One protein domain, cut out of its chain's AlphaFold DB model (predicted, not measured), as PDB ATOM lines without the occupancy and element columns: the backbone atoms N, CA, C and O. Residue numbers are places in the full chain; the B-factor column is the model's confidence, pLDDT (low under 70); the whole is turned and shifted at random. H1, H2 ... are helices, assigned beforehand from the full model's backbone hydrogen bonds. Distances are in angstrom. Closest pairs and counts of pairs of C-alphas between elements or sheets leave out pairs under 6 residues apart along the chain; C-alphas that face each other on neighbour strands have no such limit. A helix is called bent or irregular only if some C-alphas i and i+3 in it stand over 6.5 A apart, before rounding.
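AT A GLANCE: This is residues 2 to 31 and 40 to 160 of the 949 residues of the protein "Secretory pathway protein Sec39-domain-containing protein" of Lineolata rhizophorae (UniProt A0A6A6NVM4). Three helices, H4, H5 and H7, make an up-and-down bundle, each running against the one before it, and the kinked H1 packs along the second half of H5. H8 folds back from the end of H7 across the first part of H5, short H3 packs on H1, H6 makes a corner with the start of H7, and an unnamed tail, residues 143 to 160, follows H8. The printed part has 151 residues with eight named helices, H1 to H8 in chain order, and no named strand; the class is all helix. The whole is compact, with a radius of gyration of the C-alphas of 15.3 A and spans of 47 by 34 by 27 A.

HOW THE PARTS SIT: H1, residues 2 to 24, has a kink of 44 degrees near residue 18. It touches residues 84 to 91 of H5, residues 71 to 91, at a shallow tilt of 20 degrees, opposite ways; the closest C-alphas, of Ala 12 and Trp 89, are 4.4 A apart. With residues 13 to 17 alone it touches H3, residues 44 to 49, closest at C-alphas 13 and 48, 6.5 A. H2, residues 27 to 30, is close to H1 but not clearly touching, with C-alphas 21 and 29 7.3 A apart. H4, residues 52 to 64, forms a helical hairpin with H5, closest at C-alphas 63 and 78, 5.0 A. H7, residues 107 to 128, touches H4 at a steep tilt of 43 degrees, the same way, closest at C-alphas 56 and 118, 5.9 A. H8, residues 130 to 142, touches residues 71 to 79 of H5 at a steep tilt of 66 degrees, closest at C-alphas 75 and 135, 4.4 A. H6, residues 93 to 100, touches residues 107 to 114 of H7, closest at C-alphas 94 and 107, 5.1 A. H1 and H7 are apart. Every O i to N i+4 pair is within hydrogen-bond range in H6 and H7, but 15 of 19 in H1, 1 of 2 in H3, 7 of 9 in H4, 13 of 17 in H5 and 7 of 9 in H8; H2 is too short for such a pair.

IN THESE COORDINATES: H1 begins at C-alpha 2, (157.398, 218.749, 184.062), and is 30.0 A long. H5 measures 29.5 A, H7 32.4 A, H8 19.9 A and H4 17.5 A. H4 is irregular, with C-alphas 59 and 62 7.4 A apart, and H8 only just, with C-alphas 131 and 134 6.8 A apart. H8 ends at C-alpha 142, (177.841, 204.852, 157.940).

THE WHOLE: The C-alphas of Ala 69 and Asn 102 are the two farthest apart, 49.1 A. Residues 32 to 39 are not printed, and C-alphas 31 and 40 are 11.3 A apart across the cut. Of the links that are printed whole, none is long. Residues 99 to 104, of which 99 and 100 belong to H6, stand free. Mean pLDDT of the printed part is 83.1; residues 28 to 31, 40 to 41, 67 to 72 and 97 to 107 are under 70.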
ATOM      1  N   TRP A   2     157.196 220.041 183.365       73.00
ATOM      2  CA  TRP A   2     157.398 218.749 184.062       73.00
ATOM      3  C   TRP A   2     157.445 217.542 183.116       73.00
ATOM      4  O   TRP A   2     158.309 216.686 183.274       73.00
ATOM      5  N   LYS A   3     156.561 217.517 182.107       79.94
ATOM      6  CA  LYS A   3     156.535 216.489 181.061       79.94
ATOM      7  C   LYS A   3     157.877 216.416 180.309       79.94
ATOM      8  O   LYS A   3     158.540 215.391 180.398       79.94
ATOM      9  N   GLU A   4     158.337 217.525 179.714       76.88
ATOM     10  CA  GLU A   4     159.617 217.550 178.977       76.88
ATOM     11  C   GLU A   4     160.822 217.144 179.849       76.88
ATOM     12  O   GLU A   4     161.756 216.516 179.355       76.88
ATOM     13  N   ARG A   5     160.824 217.476 181.153       78.94
ATOM     14  CA  ARG A   5     161.898 217.067 182.082       78.94
ATOM     15  C   ARG A   5     161.890 215.565 182.370       78.94
ATOM     16  O   ARG A   5     162.967 214.989 182.494       78.94
ATOM     17  N   LEU A   6     160.713 214.942 182.462       85.00
ATOM     18  CA  LEU A   6     160.575 213.487 182.601       85.00
ATOM     19  C   LEU A   6     160.943 212.762 181.301       85.00
ATOM     20  O   LEU A   6     161.658 211.769 181.356       85.00
ATOM     21  N   GLU A   7     160.536 213.290 180.145       87.81
ATOM     22  CA  GLU A   7     160.903 212.754 178.826       87.81
ATOM     23  C   GLU A   7     162.419 212.841 178.595       87.81
ATOM     24  O   GLU A   7     163.052 211.841 178.268       87.81
ATOM     25  N   THR A   8     163.034 213.996 178.872       87.06
ATOM     26  CA  THR A   8     164.494 214.186 178.773       87.06
ATOM     27  C   THR A   8     165.255 213.279 179.743       87.06
ATOM     28  O   THR A   8     166.287 212.723 179.379       87.06
ATOM     29  N   TRP A   9     164.756 213.091 180.970       89.31
ATOM     30  CA  TRP A   9     165.356 212.166 181.936       89.31
ATOM     31  C   TRP A   9     165.233 210.704 181.491       89.31
ATOM     32  O   TRP A   9     166.225 209.978 181.523       89.31
ATOM     33  N   PHE A  10     164.064 210.279 181.006       91.69
ATOM     34  CA  PHE A  10     163.869 208.928 180.488       91.69
ATOM     35  C   PHE A  10     164.811 208.651 179.307       91.69
ATOM     36  O   PHE A  10     165.583 207.696 179.351       91.69
ATOM     37  N   VAL A  11     164.823 209.535 178.306       92.50
ATOM     38  CA  VAL A  11     165.670 209.431 177.107       92.50
ATOM     39  C   VAL A  11     167.166 209.433 177.439       92.50
ATOM     40  O   VAL A  11     167.928 208.730 176.782       92.50
ATOM     41  N   ALA A  12     167.598 210.185 178.456       90.88
ATOM     42  CA  ALA A  12     169.018 210.398 178.736       90.88
ATOM     43  C   ALA A  12     169.578 209.682 179.974       90.88
ATOM     44  O   ALA A  12     170.753 209.880 180.286       90.88
ATOM     45  N   ALA A  13     168.774 208.888 180.687       89.31
ATOM     46  CA  ALA A  13     169.214 208.074 181.825       89.31
ATOM     47  C   ALA A  13     168.645 206.645 181.790       89.31
ATOM     48  O   ALA A  13     169.387 205.690 182.001       89.31
ATOM     49  N   VAL A  14     167.354 206.480 181.483       91.56
ATOM     50  CA  VAL A  14     166.689 205.164 181.501       91.56
ATOM     51  C   VAL A  14     166.894 204.413 180.182       91.56
ATOM     52  O   VAL A  14     167.334 203.265 180.191       91.56
ATOM     53  N   LEU A  15     166.634 205.066 179.045       93.25
ATOM     54  CA  LEU A  15     166.728 204.471 177.709       93.25
ATOM     55  C   LEU A  15     168.133 203.918 177.373       93.25
ATOM     56  O   LEU A  15     168.189 202.797 176.868       93.25
ATOM     57  N   PRO A  16     169.267 204.591 177.690       92.44
ATOM     58  CA  PRO A  16     170.596 204.041 177.410       92.44
ATOM     59  C   PRO A  16     170.901 202.782 178.232       92.44
ATOM     60  O   PRO A  16     171.466 201.833 177.698       92.44
ATOM     61  N   LEU A  17     170.495 202.733 179.508       89.12
ATOM     62  CA  LEU A  17     170.684 201.547 180.353       89.12
ATOM     63  C   LEU A  17     169.822 200.370 179.894       89.12
ATOM     64  O   LEU A  17     170.311 199.243 179.837       89.12
ATOM     65  N   LEU A  18     168.552 200.625 179.550       89.81
ATOM     66  CA  LEU A  18     167.660 199.591 179.024       89.81
ATOM     67  C   LEU A  18     168.217 198.993 177.730       89.81
ATOM     68  O   LEU A  18     168.277 197.774 177.596       89.81
ATOM     69  N   ARG A  19     168.688 199.843 176.815       92.06
ATOM     70  CA  ARG A  19     169.282 199.409 175.549       92.06
ATOM     71  C   ARG A  19     170.559 198.609 175.743       92.06
ATOM     72  O   ARG A  19     170.628 197.476 175.272       92.06
ATOM     73  N   LEU A  20     171.526 199.156 176.481       88.06
ATOM     74  CA  LEU A  20     172.802 198.496 176.758       88.06
ATOM     75  C   LEU A  20     172.587 197.111 177.394       88.06
ATOM     76  O   LEU A  20     173.235 196.155 176.982       88.06
ATOM     77  N   GLY A  21     171.670 196.998 178.362       79.69
ATOM     78  CA  GLY A  21     171.464 195.768 179.132       79.69
ATOM     79  C   GLY A  21     170.491 194.744 178.553       79.69
ATOM     80  O   GLY A  21     170.745 193.551 178.680       79.69
ATOM     81  N   PHE A  22     169.385 195.172 177.940       82.75
ATOM     82  CA  PHE A  22     168.308 194.268 177.514       82.75
ATOM     83  C   PHE A  22     168.159 194.156 175.993       82.75
ATOM     84  O   PHE A  22     167.773 193.092 175.515       82.75
ATOM     85  N   GLU A  23     168.447 195.214 175.227       88.56
ATOM     86  CA  GLU A  23     168.312 195.180 173.760       88.56
ATOM     87  C   GLU A  23     169.609 194.748 173.058       88.56
ATOM     88  O   GLU A  23     169.548 194.054 172.045       88.56
ATOM     89  N   TYR A  24     170.776 195.188 173.548       88.81
ATOM     90  CA  TYR A  24     172.023 195.177 172.765       88.81
ATOM     91  C   TYR A  24     173.101 194.202 173.244       88.81
ATOM     92  O   TYR A  24     173.855 193.728 172.394       88.81
ATOM     93  N   TYR A  25     173.174 193.926 174.552       86.50
ATOM     94  CA  TYR A  25     174.108 192.962 175.161       86.50
ATOM     95  C   TYR A  25     173.438 192.068 176.236       86.50
ATOM     96  O   TYR A  25     173.960 191.936 177.352       86.50
ATOM     97  N   PRO A  26     172.261 191.461 175.954       79.50
ATOM     98  CA  PRO A  26     171.508 190.671 176.933       79.50
ATOM     99  C   PRO A  26     172.274 189.449 177.461       79.50
ATOM    100  O   PRO A  26     172.009 188.986 178.571       79.50
ATOM    101  N   GLU A  27     173.255 188.931 176.718       72.56
ATOM    102  CA  GLU A  27     174.086 187.800 177.129       72.56
ATOM    103  C   GLU A  27     174.822 188.055 178.455       72.56
ATOM    104  O   GLU A  27     174.958 187.133 179.264       72.56
ATOM    105  N   VAL A  28     175.186 189.311 178.743       64.00
ATOM    106  CA  VAL A  28     175.856 189.734 179.986       64.00
ATOM    107  C   VAL A  28     174.944 189.584 181.216       64.00
ATOM    108  O   VAL A  28     175.433 189.433 182.333       64.00
ATOM    109  N   MET A  29     173.616 189.549 181.044       56.12
ATOM    110  CA  MET A  29     172.680 189.188 182.123       56.12
ATOM    111  C   MET A  29     172.570 187.673 182.349       56.12
ATOM    112  O   MET A  29     172.122 187.245 183.410       56.12
ATOM    113  N   THR A  30     172.964 186.859 181.366       54.44
ATOM    114  CA  THR A  30     172.805 185.393 181.400       54.44
ATOM    115  C   THR A  30     174.062 184.647 181.851       54.44
ATOM    116  O   THR A  30     173.963 183.511 182.315       54.44
ATOM    117  N   SER A  31     175.243 185.269 181.774       53.81
ATOM    118  CA  SER A  31     176.527 184.681 182.177       53.81
ATOM    119  C   SER A  31     176.727 184.670 183.702       53.81
ATOM    120  O   SER A  31     177.662 185.272 184.229       53.81
ATOM    121  N   ALA A  40     179.107 193.689 186.878       54.16
ATOM    122  CA  ALA A  40     178.186 194.323 187.818       54.16
ATOM    123  C   ALA A  40     177.462 195.518 187.168       54.16
ATOM    124  O   ALA A  40     178.023 196.609 187.064       54.16
ATOM    125  N   TRP A  41     176.209 195.316 186.749       64.19
ATOM    126  CA  TRP A  41     175.358 196.378 186.203       64.19
ATOM    127  C   TRP A  41     175.227 197.558 187.172       64.19
ATOM    128  O   TRP A  41     174.817 197.402 188.324       64.19
ATOM    129  N   LEU A  42     175.548 198.757 186.686       75.19
ATOM    130  CA  LEU A  42     175.430 199.985 187.459       75.19
ATOM    131  C   LEU A  42     173.946 200.326 187.680       75.19
ATOM    132  O   LEU A  42     173.159 200.341 186.734       75.19
ATOM    133  N   SER A  43     173.557 200.622 188.923       85.00
ATOM    134  CA  SER A  43     172.185 201.049 189.221       85.00
ATOM    135  C   SER A  43     171.857 202.379 188.532       85.00
ATOM    136  O   SER A  43     172.748 203.193 188.292       85.00
ATOM    137  N   LEU A  44     170.574 202.647 188.266       86.81
ATOM    138  CA  LEU A  44     170.121 203.914 187.668       86.81
ATOM    139  C   LEU A  44     170.629 205.141 188.457       86.81
ATOM    140  O   LEU A  44     171.133 206.098 187.876       86.81
ATOM    141  N   GLU A  45     170.596 205.061 189.790       86.44
ATOM    142  CA  GLU A  45     171.133 206.078 190.703       86.44
ATOM    143  C   GLU A  45     172.668 206.230 190.601       86.44
ATOM    144  O   GLU A  45     173.201 207.329 190.761       86.44
ATOM    145  N   GLY A  46     173.391 205.141 190.319       86.12
ATOM    146  CA  GLY A  46     174.825 205.163 190.029       86.12
ATOM    147  C   GLY A  46     175.138 205.779 188.663       86.12
ATOM    148  O   GLY A  46     176.047 206.598 188.554       86.12
ATOM    149  N   PHE A  47     174.349 205.452 187.636       87.44
ATOM    150  CA  PHE A  47     174.505 205.980 186.280       87.44
ATOM    151  C   PHE A  47     174.252 207.492 186.218       87.44
ATOM    152  O   PHE A  47     175.058 208.230 185.656       87.44
ATOM    153  N   GLU A  48     173.207 207.990 186.889       86.25
ATOM    154  CA  GLU A  48     172.944 209.434 187.006       86.25
ATOM    155  C   GLU A  48     174.052 210.213 187.742       86.25
ATOM    156  O   GLU A  48     174.192 211.430 187.554       86.25
ATOM    157  N   ARG A  49     174.852 209.529 188.574       86.31
ATOM    158  CA  ARG A  49     175.993 210.108 189.298       86.31
ATOM    159  C   ARG A  49     177.280 210.176 188.482       86.31
ATOM    160  O   ARG A  49     178.119 211.008 188.824       86.31
ATOM    161  N   LEU A  50     177.428 209.396 187.407       86.31
ATOM    162  CA  LEU A  50     178.613 209.462 186.544       86.31
ATOM    163  C   LEU A  50     178.836 210.880 185.990       86.31
ATOM    164  O   LEU A  50     177.903 211.675 185.824       86.31
ATOM    165  N   ASP A  51     180.088 211.227 185.716       84.31
ATOM    166  CA  ASP A  51     180.428 212.391 184.900       84.31
ATOM    167  C   ASP A  51     180.298 212.072 183.397       84.31
ATOM    168  O   ASP A  51     179.767 211.032 183.004       84.31
ATOM    169  N   GLY A  52     180.707 213.009 182.539       83.38
ATOM    170  CA  GLY A  52     180.645 212.811 181.092       83.38
ATOM    171  C   GLY A  52     181.591 211.719 180.589       83.38
ATOM    172  O   GLY A  52     181.245 211.034 179.633       83.38
ATOM    173  N   GLU A  53     182.748 211.544 181.232       87.06
ATOM    174  CA  GLU A  53     183.826 210.662 180.779       87.06
ATOM    175  C   GLU A  53     183.550 209.213 181.173       87.06
ATOM    176  O   GLU A  53     183.416 208.361 180.298       87.06
ATOM    177  N   HIS A  54     183.319 208.941 182.458       89.50
ATOM    178  CA  HIS A  54     183.018 207.594 182.944       89.50
ATOM    179  C   HIS A  54     181.727 207.023 182.332       89.50
ATOM    180  O   HIS A  54     181.639 205.819 182.090       89.50
ATOM    181  N   ALA A  55     180.733 207.871 182.035       89.38
ATOM    182  CA  ALA A  55     179.525 207.441 181.333       89.38
ATOM    183  C   ALA A  55     179.794 207.088 179.864       89.38
ATOM    184  O   ALA A  55     179.361 206.033 179.412       89.38
ATOM    185  N   VAL A  56     180.536 207.924 179.131       91.19
ATOM    186  CA  VAL A  56     180.960 207.637 177.748       91.19
ATOM    187  C   VAL A  56     181.777 206.346 177.678       91.19
ATOM    188  O   VAL A  56     181.508 205.511 176.817       91.19
ATOM    189  N   MET A  57     182.727 206.156 178.598       89.81
ATOM    190  CA  MET A  57     183.545 204.943 178.683       89.81
ATOM    191  C   MET A  57     182.683 203.695 178.889       89.81
ATOM    192  O   MET A  57     182.845 202.714 178.171       89.81
ATOM    193  N   MET A  58     181.740 203.733 179.836       89.31
ATOM    194  CA  MET A  58     180.868 202.591 180.135       89.31
ATOM    195  C   MET A  58     179.907 202.271 178.978       89.31
ATOM    196  O   MET A  58     179.753 201.106 178.620       89.31
ATOM    197  N   LEU A  59     179.322 203.292 178.339       91.44
ATOM    198  CA  LEU A  59     178.410 203.116 177.200       91.44
ATOM    199  C   LEU A  59     179.108 202.612 175.924       91.44
ATOM    200  O   LEU A  59     178.431 202.068 175.058       91.44
ATOM    201  N   LEU A  60     180.430 202.792 175.790       92.00
ATOM    202  CA  LEU A  60     181.211 202.345 174.627       92.00
ATOM    203  C   LEU A  60     182.087 201.109 174.885       92.00
ATOM    204  O   LEU A  60     182.586 200.532 173.920       92.00
ATOM    205  N   GLU A  61     182.255 200.656 176.135       89.12
ATOM    206  CA  GLU A  61     183.158 199.543 176.488       89.12
ATOM    207  C   GLU A  61     182.906 198.293 175.623       89.12
ATOM    208  O   GLU A  61     183.839 197.694 175.091       89.12
ATOM    209  N   ARG A  62     181.631 197.937 175.417       86.75
ATOM    210  CA  ARG A  62     181.196 196.746 174.662       86.75
ATOM    211  C   ARG A  62     181.236 196.920 173.139       86.75
ATOM    212  O   ARG A  62     181.293 195.935 172.398       86.75
ATOM    213  N   ALA A  63     181.220 198.158 172.655       87.56
ATOM    214  CA  ALA A  63     181.422 198.473 171.244       87.56
ATOM    215  C   ALA A  63     182.913 198.429 170.866       87.56
ATOM    216  O   ALA A  63     183.256 198.051 169.749       87.56
ATOM    217  N   LEU A  64     183.792 198.768 171.817       88.69
ATOM    218  CA  LEU A  64     185.249 198.794 171.653       88.69
ATOM    219  C   LEU A  64     185.936 197.446 171.961       88.69
ATOM    220  O   LEU A  64     187.122 197.289 171.685       88.69
ATOM    221  N   GLU A  65     185.216 196.446 172.482       84.69
ATOM    222  CA  GLU A  65     185.716 195.068 172.585       84.69
ATOM    223  C   GLU A  65     185.749 194.394 171.189       84.69
ATOM    224  O   GLU A  65     184.729 193.935 170.653       84.69
ATOM    225  N   ILE A  66     186.955 194.325 170.604       70.12
ATOM    226  CA  ILE A  66     187.254 193.512 169.415       70.12
ATOM    227  C   ILE A  66     187.230 192.028 169.799       70.12
ATOM    228  O   ILE A  66     187.919 191.596 170.722       70.12
ATOM    229  N   LYS A  67     186.492 191.236 169.021       69.75
ATOM    230  CA  LYS A  67     186.588 189.773 168.974       69.75
ATOM    231  C   LYS A  67     187.040 189.389 167.567       69.75
ATOM    232  O   LYS A  67     186.541 189.956 166.597       69.75
ATOM    233  N   GLU A  68     187.953 188.428 167.451       54.22
ATOM    234  CA  GLU A  68     188.683 188.124 166.202       54.22
ATOM    235  C   GLU A  68     187.794 187.697 165.011       54.22
ATOM    236  O   GLU A  68     188.253 187.708 163.873       54.22
ATOM    237  N   ALA A  69     186.523 187.354 165.253       51.41
ATOM    238  CA  ALA A  69     185.576 186.859 164.251       51.41
ATOM    239  C   ALA A  69     184.494 187.873 163.801       51.41
ATOM    240  O   ALA A  69     183.641 187.519 162.993       51.41
ATOM    241  N   GLU A  70     184.476 189.109 164.317       58.88
ATOM    242  CA  GLU A  70     183.319 190.026 164.202       58.88
ATOM    243  C   GLU A  70     183.610 191.337 163.428       58.88
ATOM    244  O   GLU A  70     183.125 192.401 163.804       58.88
ATOM    245  N   GLY A  71     184.405 191.287 162.353       58.34
ATOM    246  CA  GLY A  71     184.926 192.481 161.657       58.34
ATOM    247  C   GLY A  71     183.880 193.521 161.215       58.34
ATOM    248  O   GLY A  71     183.975 194.683 161.606       58.34
ATOM    249  N   GLU A  72     182.882 193.120 160.422       61.34
ATOM    250  CA  GLU A  72     181.819 194.028 159.946       61.34
ATOM    251  C   GLU A  72     180.822 194.355 161.071       61.34
ATOM    252  O   GLU A  72     180.516 195.523 161.317       61.34
ATOM    253  N   ASN A  73     180.428 193.340 161.848       77.50
ATOM    254  CA  ASN A  73     179.546 193.476 163.012       77.50
ATOM    255  C   ASN A  73     180.070 194.496 164.044       77.50
ATOM    256  O   ASN A  73     179.277 195.127 164.739       77.50
ATOM    257  N   ALA A  74     181.389 194.678 164.172       83.38
ATOM    258  CA  ALA A  74     181.980 195.677 165.062       83.38
ATOM    259  C   ALA A  74     181.702 197.124 164.605       83.38
ATOM    260  O   ALA A  74     181.474 197.990 165.449       83.38
ATOM    261  N   ALA A  75     181.662 197.390 163.294       87.56
ATOM    262  CA  ALA A  75     181.304 198.705 162.758       87.56
ATOM    263  C   ALA A  75     179.813 199.020 162.973       87.56
ATOM    264  O   ALA A  75     179.459 200.139 163.360       87.56
ATOM    265  N   GLU A  76     178.943 198.021 162.801       89.44
ATOM    266  CA  GLU A  76     177.512 198.138 163.103       89.44
ATOM    267  C   GLU A  76     177.262 198.333 164.607       89.44
ATOM    268  O   GLU A  76     176.547 199.258 164.988       89.44
ATOM    269  N   ARG A  77     177.908 197.541 165.482       90.62
ATOM    270  CA  ARG A  77     177.842 197.717 166.949       90.62
ATOM    271  C   ARG A  77     178.245 199.132 167.365       90.62
ATOM    272  O   ARG A  77     177.544 199.764 168.150       90.62
ATOM    273  N   LEU A  78     179.355 199.641 166.832       92.75
ATOM    274  CA  LEU A  78     179.903 200.938 167.222       92.75
ATOM    275  C   LEU A  78     179.087 202.124 166.689       92.75
ATOM    276  O   LEU A  78     178.852 203.079 167.429       92.75
ATOM    277  N   SER A  79     178.608 202.064 165.444       92.81
ATOM    278  CA  SER A  79     177.713 203.096 164.896       92.81
ATOM    279  C   SER A  79     176.341 203.093 165.581       92.81
ATOM    280  O   SER A  79     175.832 204.167 165.911       92.81
ATOM    281  N   ARG A  80     175.781 201.911 165.887       93.38
ATOM    282  CA  ARG A  80     174.584 201.746 166.729       93.38
ATOM    283  C   ARG A  80     174.784 202.412 168.088       93.38
ATOM    284  O   ARG A  80     174.028 203.313 168.428       93.38
ATOM    285  N   ASP A  81     175.813 202.035 168.840       93.75
ATOM    286  CA  ASP A  81     175.969 202.484 170.229       93.75
ATOM    287  C   ASP A  81     176.265 203.989 170.335       93.75
ATOM    288  O   ASP A  81     175.733 204.667 171.220       93.75
ATOM    289  N   LEU A  82     177.008 204.563 169.381       94.00
ATOM    290  CA  LEU A  82     177.156 206.020 169.272       94.00
ATOM    291  C   LEU A  82     175.807 206.721 169.034       94.00
ATOM    292  O   LEU A  82     175.509 207.731 169.680       94.00
ATOM    293  N   ARG A  83     174.971 206.160 168.156       94.25
ATOM    294  CA  ARG A  83     173.659 206.698 167.767       94.25
ATOM    295  C   ARG A  83     172.582 206.553 168.844       94.25
ATOM    296  O   ARG A  83     171.778 207.470 169.008       94.25
ATOM    297  N   SER A  84     172.528 205.424 169.552       93.69
ATOM    298  CA  SER A  84     171.374 205.026 170.378       93.69
ATOM    299  C   SER A  84     171.678 204.779 171.865       93.69
ATOM    300  O   SER A  84     170.726 204.639 172.640       93.69
ATOM    301  N   LEU A  85     172.954 204.807 172.283       94.31
ATOM    302  CA  LEU A  85     173.382 204.859 173.693       94.31
ATOM    303  C   LEU A  85     174.025 206.210 174.045       94.31
ATOM    304  O   LEU A  85     173.538 206.923 174.928       94.31
ATOM    305  N   VAL A  86     175.096 206.586 173.335       94.44
ATOM    306  CA  VAL A  86     175.862 207.814 173.615       94.44
ATOM    307  C   VAL A  86     175.060 209.055 173.239       94.44
ATOM    308  O   VAL A  86     174.930 209.957 174.061       94.44
ATOM    309  N   GLY A  87     174.463 209.100 172.046       92.62
ATOM    310  CA  GLY A  87     173.642 210.229 171.604       92.62
ATOM    311  C   GLY A  87     172.500 210.590 172.574       92.62
ATOM    312  O   GLY A  87     172.420 211.750 172.994       92.62
ATOM    313  N   PRO A  88     171.655 209.636 173.018       92.94
ATOM    314  CA  PRO A  88     170.607 209.916 174.000       92.94
ATOM    315  C   PRO A  88     171.158 210.297 175.379       92.94
ATOM    316  O   PRO A  88     170.594 211.174 176.033       92.94
ATOM    317  N   TRP A  89     172.304 209.749 175.807       91.50
ATOM    318  CA  TRP A  89     173.002 210.269 176.989       91.50
ATOM    319  C   TRP A  89     173.405 211.738 176.795       91.50
ATOM    320  O   TRP A  89     173.075 212.566 177.649       91.50
ATOM    321  N   VAL A  90     174.059 212.099 175.684       89.69
ATOM    322  CA  VAL A  90     174.500 213.477 175.392       89.69
ATOM    323  C   VAL A  90     173.321 214.454 175.344       89.69
ATOM    324  O   VAL A  90     173.445 215.560 175.873       89.69
ATOM    325  N   TYR A  91     172.158 214.047 174.825       87.69
ATOM    326  CA  TYR A  91     170.928 214.854 174.809       87.69
ATOM    327  C   TYR A  91     170.552 215.418 176.198       87.69
ATOM    328  O   TYR A  91     170.189 216.587 176.320       87.69
ATOM    329  N   GLY A  92     170.721 214.638 177.273       84.38
ATOM    330  CA  GLY A  92     170.452 215.086 178.649       84.38
ATOM    331  C   GLY A  92     171.577 215.868 179.336       84.38
ATOM    332  O   GLY A  92     171.431 216.229 180.509       84.38
ATOM    333  N   SER A  93     172.701 216.127 178.658       79.62
ATOM    334  CA  SER A  93     173.873 216.802 179.245       79.62
ATOM    335  C   SER A  93     173.535 218.182 179.821       79.62
ATOM    336  O   SER A  93     173.971 218.497 180.929       79.62
ATOM    337  N   CYS A  94     172.699 218.966 179.134       72.06
ATOM    338  CA  CYS A  94     172.287 220.312 179.545       72.06
ATOM    339  C   CYS A  94     171.568 220.306 180.902       72.06
ATOM    340  O   CYS A  94     171.956 221.018 181.829       72.06
ATOM    341  N   GLU A  95     170.556 219.450 181.058       70.94
ATOM    342  CA  GLU A  95     169.777 219.333 182.296       70.94
ATOM    343  C   GLU A  95     170.618 218.720 183.434       70.94
ATOM    344  O   GLU A  95     170.507 219.170 184.574       70.94
ATOM    345  N   ARG A  96     171.530 217.772 183.154       75.44
ATOM    346  CA  ARG A  96     172.479 217.280 184.175       75.44
ATOM    347  C   ARG A  96     173.482 218.357 184.607       75.44
ATOM    348  O   ARG A  96     173.735 218.480 185.805       75.44
ATOM    349  N   LYS A  97     173.997 219.181 183.687       67.06
ATOM    350  CA  LYS A  97     174.879 220.323 184.003       67.06
ATOM    351  C   LYS A  97     174.136 221.375 184.838       67.06
ATOM    352  O   LYS A  97     174.628 221.768 185.891       67.06
ATOM    353  N   ARG A  98     172.902 221.718 184.451       65.69
ATOM    354  CA  ARG A  98     171.992 222.640 185.160       65.69
ATOM    355  C   ARG A  98     171.584 222.167 186.564       65.69
ATOM    356  O   ARG A  98     171.313 222.993 187.425       65.69
ATOM    357  N   ARG A  99     171.553 220.853 186.822       67.56
ATOM    358  CA  ARG A  99     171.361 220.285 188.176       67.56
ATOM    359  C   ARG A  99     172.625 220.334 189.042       67.56
ATOM    360  O   ARG A  99     172.507 220.307 190.262       67.56
ATOM    361  N   ARG A 100     173.820 220.362 188.435       66.75
ATOM    362  CA  ARG A 100     175.121 220.359 189.137       66.75
ATOM    363  C   ARG A 100     175.708 221.765 189.334       66.75
ATOM    364  O   ARG A 100     176.540 221.941 190.218       66.75
ATOM    365  N   LEU A 101     175.282 222.757 188.547       57.03
ATOM    366  CA  LEU A 101     175.763 224.141 188.593       57.03
ATOM    367  C   LEU A 101     174.590 225.133 188.632       57.03
ATOM    368  O   LEU A 101     173.786 225.181 187.706       57.03
ATOM    369  N   ASN A 102     174.560 226.007 189.645       51.16
ATOM    370  CA  ASN A 102     173.617 227.135 189.750       51.16
ATOM    371  C   ASN A 102     173.993 228.305 188.801       51.16
ATOM    372  O   ASN A 102     173.953 229.467 189.202       51.16
ATOM    373  N   GLY A 103     174.441 228.009 187.575       49.69
ATOM    374  CA  GLY A 103     175.090 228.962 186.668       49.69
ATOM    375  C   GLY A 103     174.498 228.974 185.258       49.69
ATOM    376  O   GLY A 103     174.059 227.950 184.741       49.69
ATOM    377  N   SER A 104     174.503 230.150 184.629       44.38
ATOM    378  CA  SER A 104     173.877 230.425 183.330       44.38
ATOM    379  C   SER A 104     174.826 230.225 182.138       44.38
ATOM    380  O   SER A 104     174.972 231.120 181.305       44.38
ATOM    381  N   GLU A 105     175.497 229.076 182.053       51.34
ATOM    382  CA  GLU A 105     176.197 228.694 180.818       51.34
ATOM    383  C   GLU A 105     175.193 228.194 179.768       51.34
ATOM    384  O   GLU A 105     174.189 227.568 180.107       51.34
ATOM    385  N   SER A 106     175.459 228.471 178.488       61.59
ATOM    386  CA  SER A 106     174.568 228.076 177.388       61.59
ATOM    387  C   SER A 106     174.479 226.554 177.248       61.59
ATOM    388  O   SER A 106     175.505 225.871 177.230       61.59
ATOM    389  N   ASP A 107     173.263 226.026 177.074       65.75
ATOM    390  CA  ASP A 107     172.999 224.591 176.888       65.75
ATOM    391  C   ASP A 107     173.841 223.991 175.739       65.75
ATOM    392  O   ASP A 107     174.369 222.885 175.859       65.75
ATOM    393  N   ASN A 108     174.076 224.763 174.672       71.31
ATOM    394  CA  ASN A 108     174.893 224.358 173.520       71.31
ATOM    395  C   ASN A 108     176.346 223.996 173.902       71.31
ATOM    396  O   ASN A 108     176.949 223.117 173.286       71.31
ATOM    397  N   SER A 109     176.904 224.624 174.948       76.75
ATOM    398  CA  SER A 109     178.238 224.286 175.467       76.75
ATOM    399  C   SER A 109     178.265 222.879 176.072       76.75
ATOM    400  O   SER A 109     179.217 222.139 175.835       76.75
ATOM    401  N   ALA A 110     177.219 222.479 176.805       79.81
ATOM    402  CA  ALA A 110     177.155 221.158 177.436       79.81
ATOM    403  C   ALA A 110     177.147 220.026 176.394       79.81
ATOM    404  O   ALA A 110     177.863 219.033 176.555       79.81
ATOM    405  N   LEU A 111     176.398 220.215 175.301       84.06
ATOM    406  CA  LEU A 111     176.363 219.288 174.165       84.06
ATOM    407  C   LEU A 111     177.744 219.153 173.508       84.06
ATOM    408  O   LEU A 111     178.226 218.032 173.350       84.06
ATOM    409  N   SER A 112     178.402 220.276 173.189       85.06
ATOM    410  CA  SER A 112     179.741 220.281 172.577       85.06
ATOM    411  C   SER A 112     180.775 219.569 173.454       85.06
ATOM    412  O   SER A 112     181.432 218.633 173.000       85.06
ATOM    413  N   THR A 113     180.865 219.926 174.743       87.00
ATOM    414  CA  THR A 113     181.822 219.300 175.670       87.00
ATOM    415  C   THR A 113     181.588 217.793 175.807       87.00
ATOM    416  O   THR A 113     182.552 217.032 175.834       87.00
ATOM    417  N   THR A 114     180.332 217.334 175.856       88.31
ATOM    418  CA  THR A 114     180.050 215.895 176.017       88.31
ATOM    419  C   THR A 114     180.345 215.104 174.734       88.31
ATOM    420  O   THR A 114     180.879 213.999 174.819       88.31
ATOM    421  N   TRP A 115     180.098 215.673 173.547       91.62
ATOM    422  CA  TRP A 115     180.532 215.064 172.280       91.62
ATOM    423  C   TRP A 115     182.060 215.050 172.123       91.62
ATOM    424  O   TRP A 115     182.613 214.043 171.689       91.62
ATOM    425  N   HIS A 116     182.761 216.107 172.544       90.12
ATOM    426  CA  HIS A 116     184.227 216.136 172.552       90.12
ATOM    427  C   HIS A 116     184.824 215.041 173.457       90.12
ATOM    428  O   HIS A 116     185.796 214.394 173.072       90.12
ATOM    429  N   ILE A 117     184.214 214.772 174.619       90.81
ATOM    430  CA  ILE A 117     184.594 213.646 175.491       90.81
ATOM    431  C   ILE A 117     184.406 212.300 174.767       90.81
ATOM    432  O   ILE A 117     185.319 211.474 174.784       90.81
ATOM    433  N   ALA A 118     183.275 212.093 174.078       92.81
ATOM    434  CA  ALA A 118     183.036 210.883 173.283       92.81
ATOM    435  C   ALA A 118     184.099 210.681 172.191       92.81
ATOM    436  O   ALA A 118     184.708 209.615 172.105       92.81
ATOM    437  N   PHE A 119     184.393 211.721 171.410       94.06
ATOM    438  CA  PHE A 119     185.434 211.675 170.386       94.06
ATOM    439  C   PHE A 119     186.835 211.442 170.972       94.06
ATOM    440  O   PHE A 119     187.589 210.620 170.449       94.06
ATOM    441  N   SER A 120     187.175 212.088 172.092       92.12
ATOM    442  CA  SER A 120     188.456 211.886 172.781       92.12
ATOM    443  C   SER A 120     188.610 210.462 173.313       92.12
ATOM    444  O   SER A 120     189.704 209.902 173.232       92.12
ATOM    445  N   HIS A 121     187.530 209.839 173.792       92.56
ATOM    446  CA  HIS A 121     187.570 208.439 174.200       92.56
ATOM    447  C   HIS A 121     187.833 207.503 173.009       92.56
ATOM    448  O   HIS A 121     188.737 206.675 173.092       92.56
ATOM    449  N   LEU A 122     187.138 207.685 171.877       93.56
ATOM    450  CA  LEU A 122     187.351 206.885 170.659       93.56
ATOM    451  C   LEU A 122     188.788 206.998 170.122       93.56
ATOM    452  O   LEU A 122     189.414 205.987 169.810       93.56
ATOM    453  N   ILE A 123     189.337 208.215 170.048       93.31
ATOM    454  CA  ILE A 123     190.707 208.455 169.563       93.31
ATOM    455  C   ILE A 123     191.759 207.907 170.542       93.31
ATOM    456  O   ILE A 123     192.786 207.378 170.109       93.31
ATOM    457  N   SER A 124     191.498 207.961 171.851       91.44
ATOM    458  CA  SER A 124     192.343 207.328 172.872       91.44
ATOM    459  C   SER A 124     192.321 205.796 172.764       91.44
ATOM    460  O   SER A 124     193.380 205.170 172.723       91.44
ATOM    461  N   ALA A 125     191.135 205.193 172.623       91.00
ATOM    462  CA  ALA A 125     190.963 203.750 172.454       91.00
ATOM    463  C   ALA A 125     191.655 203.234 171.181       91.00
ATOM    464  O   ALA A 125     192.424 202.277 171.252       91.00
ATOM    465  N   LEU A 126     191.471 203.918 170.046       91.31
ATOM    466  CA  LEU A 126     192.167 203.619 168.790       91.31
ATOM    467  C   LEU A 126     193.695 203.656 168.949       91.31
ATOM    468  O   LEU A 126     194.393 202.771 168.463       91.31
ATOM    469  N   SER A 127     194.214 204.649 169.673       88.69
ATOM    470  CA  SER A 127     195.655 204.785 169.914       88.69
ATOM    471  C   SER A 127     196.222 203.695 170.835       88.69
ATOM    472  O   SER A 127     197.422 203.435 170.811       88.69
ATOM    473  N   ALA A 128     195.374 203.055 171.648       89.00
ATOM    474  CA  ALA A 128     195.730 201.895 172.467       89.00
ATOM    475  C   ALA A 128     195.545 200.557 171.725       89.00
ATOM    476  O   ALA A 128     196.201 199.573 172.066       89.00
ATOM    477  N   GLN A 129     194.661 200.507 170.722       89.06
ATOM    478  CA  GLN A 129     194.338 199.315 169.933       89.06
ATOM    479  C   GLN A 129     194.204 199.674 168.438       89.06
ATOM    480  O   GLN A 129     193.087 199.876 167.958       89.06
ATOM    481  N   PRO A 130     195.308 199.705 167.662       87.69
ATOM    482  CA  PRO A 130     195.276 200.104 166.248       87.69
ATOM    483  C   PRO A 130     194.307 199.290 165.375       87.69
ATOM    484  O   PRO A 130     193.732 199.824 164.433       87.69
ATOM    485  N   ALA A 131     194.040 198.028 165.736       88.00
ATOM    486  CA  ALA A 131     193.054 197.174 165.067       88.00
ATOM    487  C   ALA A 131     191.613 197.737 165.079       88.00
ATOM    488  O   ALA A 131     190.799 197.342 164.243       88.00
ATOM    489  N   LEU A 132     191.292 198.696 165.964       90.44
ATOM    490  CA  LEU A 132     190.022 199.432 165.940       90.44
ATOM    491  C   LEU A 132     189.871 200.331 164.702       90.44
ATOM    492  O   LEU A 132     188.750 200.750 164.418       90.44
ATOM    493  N   PHE A 133     190.947 200.642 163.964       92.25
ATOM    494  CA  PHE A 133     190.909 201.631 162.880       92.25
ATOM    495  C   PHE A 133     189.863 201.307 161.815       92.25
ATOM    496  O   PHE A 133     189.068 202.173 161.451       92.25
ATOM    497  N   SER A 134     189.828 200.056 161.343       92.38
ATOM    498  CA  SER A 134     188.891 199.659 160.288       92.38
ATOM    499  C   SER A 134     187.430 199.666 160.771       92.38
ATOM    500  O   SER A 134     186.634 200.374 160.150       92.38
ATOM    501  N   PRO A 135     187.051 199.009 161.892       91.50
ATOM    502  CA  PRO A 135     185.704 199.136 162.456       91.50
ATOM    503  C   PRO A 135     185.271 200.585 162.736       91.50
ATOM    504  O   PRO A 135     184.151 200.959 162.393       91.50
ATOM    505  N   LEU A 136     186.154 201.425 163.294       93.12
ATOM    506  CA  LEU A 136     185.859 202.835 163.584       93.12
ATOM    507  C   LEU A 136     185.617 203.651 162.307       93.12
ATOM    508  O   LEU A 136     184.665 204.426 162.240       93.12
ATOM    509  N   ALA A 137     186.451 203.473 161.281       93.44
ATOM    510  CA  ALA A 137     186.310 204.177 160.010       93.44
ATOM    511  C   ALA A 137     185.034 203.770 159.251       93.44
ATOM    512  O   ALA A 137     184.365 204.628 158.669       93.44
ATOM    513  N   TYR A 138     184.655 202.487 159.284       92.69
ATOM    514  CA  TYR A 138     183.374 202.034 158.731       92.69
ATOM    515  C   TYR A 138     182.183 202.571 159.539       92.69
ATOM    516  O   TYR A 138     181.247 203.106 158.945       92.69
ATOM    517  N   ALA A 139     182.248 202.560 160.875       93.06
ATOM    518  CA  ALA A 139     181.219 203.171 161.716       93.06
ATOM    519  C   ALA A 139     181.047 204.676 161.418       93.06
ATOM    520  O   ALA A 139     179.920 205.160 161.319       93.06
ATOM    521  N   PHE A 140     182.144 205.414 161.205       93.38
ATOM    522  CA  PHE A 140     182.112 206.847 160.881       93.38
ATOM    523  C   PHE A 140     181.627 207.173 159.454       93.38
ATOM    524  O   PHE A 140     181.069 208.254 159.221       93.38
ATOM    525  N   SER A 141     181.804 206.270 158.483       90.12
ATOM    526  CA  SER A 141     181.246 206.467 157.137       90.12
ATOM    527  C   SER A 141     179.746 206.177 157.075       90.12
ATOM    528  O   SER A 141     179.033 206.893 156.374       90.12
ATOM    529  N   GLN A 142     179.260 205.208 157.856       87.06
ATOM    530  CA  GLN A 142     177.841 204.852 157.940       87.06
ATOM    531  C   GLN A 142     177.025 205.808 158.831       87.06
ATOM    532  O   GLN A 142     175.918 206.196 158.465       87.06
ATOM    533  N   TRP A 143     177.555 206.217 159.989       92.38
ATOM    534  CA  TRP A 143     176.841 207.075 160.943       92.38
ATOM    535  C   TRP A 143     176.752 208.531 160.467       92.38
ATOM    536  O   TRP A 143     177.737 209.115 159.996       92.38
ATOM    537  N   GLY A 144     175.584 209.162 160.646       85.31
ATOM    538  CA  GLY A 144     175.352 210.578 160.332       85.31
ATOM    539  C   GLY A 144     176.071 211.581 161.248       85.31
ATOM    540  O   GLY A 144     175.929 212.789 161.054       85.31
ATOM    541  N   GLY A 145     176.849 211.110 162.228       89.94
ATOM    542  CA  GLY A 145     177.514 211.954 163.220       89.94
ATOM    543  C   GLY A 145     176.545 212.493 164.280       89.94
ATOM    544  O   GLY A 145     175.406 212.038 164.360       89.94
ATOM    545  N   PRO A 146     176.949 213.500 165.077       90.31
ATOM    546  CA  PRO A 146     176.162 214.033 166.197       90.31
ATOM    547  C   PRO A 146     174.730 214.498 165.894       90.31
ATOM    548  O   PRO A 146     173.970 214.717 166.830       90.31
ATOM    549  N   ALA A 147     174.369 214.693 164.623       87.69
ATOM    550  CA  ALA A 147     173.009 215.017 164.190       87.69
ATOM    551  C   ALA A 147     172.074 213.794 164.184       87.69
ATOM    552  O   ALA A 147     170.870 213.920 164.399       87.69
ATOM    553  N   ASP A 148     172.636 212.614 163.924       91.38
ATOM    554  CA  ASP A 148     171.936 211.345 163.793       91.38
ATOM    555  C   ASP A 148     171.942 210.617 165.142       91.38
ATOM    556  O   ASP A 148     172.848 209.842 165.457       91.38
ATOM    557  N   ILE A 149     170.933 210.921 165.960       92.06
ATOM    558  CA  ILE A 149     170.718 210.342 167.288       92.06
ATOM    559  C   ILE A 149     169.351 209.655 167.324       92.06
ATOM    560  O   ILE A 149     168.327 210.274 167.032       92.06
ATOM    561  N   ASP A 150     169.317 208.403 167.773       92.75
ATOM    562  CA  ASP A 150     168.075 207.670 168.006       92.75
ATOM    563  C   ASP A 150     167.592 207.843 169.456       92.75
ATOM    564  O   ASP A 150     167.979 207.097 170.359       92.75
ATOM    565  N   LEU A 151     166.691 208.805 169.671       91.38
ATOM    566  CA  LEU A 151     166.018 209.058 170.955       91.38
ATOM    567  C   LEU A 151     164.815 208.115 171.221       91.38
ATOM    568  O   LEU A 151     163.952 208.435 172.041       91.38
ATOM    569  N   GLY A 152     164.699 206.986 170.508       86.94
ATOM    570  CA  GLY A 152     163.641 205.982 170.685       86.94
ATOM    571  C   GLY A 152     162.236 206.452 170.290       86.94
ATOM    572  O   GLY A 152     161.246 205.882 170.735       86.94
ATOM    573  N   GLY A 153     162.128 207.537 169.515       86.81
ATOM    574  CA  GLY A 153     160.855 208.181 169.165       86.81
ATOM    575  C   GLY A 153     160.210 209.013 170.287       86.81
ATOM    576  O   GLY A 153     159.198 209.666 170.045       86.81
ATOM    577  N   TYR A 154     160.792 209.042 171.491       86.12
ATOM    578  CA  TYR A 154     160.267 209.794 172.643       86.12
ATOM    579  C   TYR A 154     160.547 211.304 172.578       86.12
ATOM    580  O   TYR A 154     159.898 212.089 173.267       86.12
ATOM    581  N   ALA A 155     161.522 211.715 171.769       84.94
ATOM    582  CA  ALA A 155     161.911 213.103 171.551       84.94
ATOM    583  C   ALA A 155     162.491 213.273 170.134       84.94
ATOM    584  O   ALA A 155     162.780 212.292 169.451       84.94
ATOM    585  N   SER A 156     162.686 214.521 169.701       81.31
ATOM    586  CA  SER A 156     163.381 214.849 168.449       81.31
ATOM    587  C   SER A 156     164.629 215.678 168.745       81.31
ATOM    588  O   SER A 156     164.586 216.588 169.575       81.31
ATOM    589  N   PHE A 157     165.746 215.356 168.089       81.25
ATOM    590  CA  PHE A 157     166.977 216.130 168.215       81.25
ATOM    591  C   PHE A 157     167.040 217.193 167.117       81.25
ATOM    592  O   PHE A 157     167.059 216.870 165.934       81.25
ATOM    593  N   SER A 158     167.054 218.464 167.516       81.12
ATOM    594  CA  SER A 158     167.212 219.601 166.605       81.12
ATOM    595  C   SER A 158     168.011 220.706 167.308       81.12
ATOM    596  O   SER A 158     167.426 221.614 167.907       81.12
ATOM    597  N   PRO A 159     169.353 220.597 167.352       80.12
ATOM    598  CA  PRO A 159     170.210 221.652 167.881       80.12
ATOM    599  C   PRO A 159     170.178 222.880 166.959       80.12
ATOM    600  O   PRO A 159     169.959 222.765 165.754       80.12
ATOM    601  N   GLY A 160     170.437 224.069 167.514       82.75
ATOM    602  CA  GLY A 160     170.540 225.294 166.714       82.75
ATOM    603  C   GLY A 160     171.642 225.193 165.651       82.75
ATOM    604  O   GLY A 160     172.665 224.553 165.891       82.75
TER     605      GLY A 160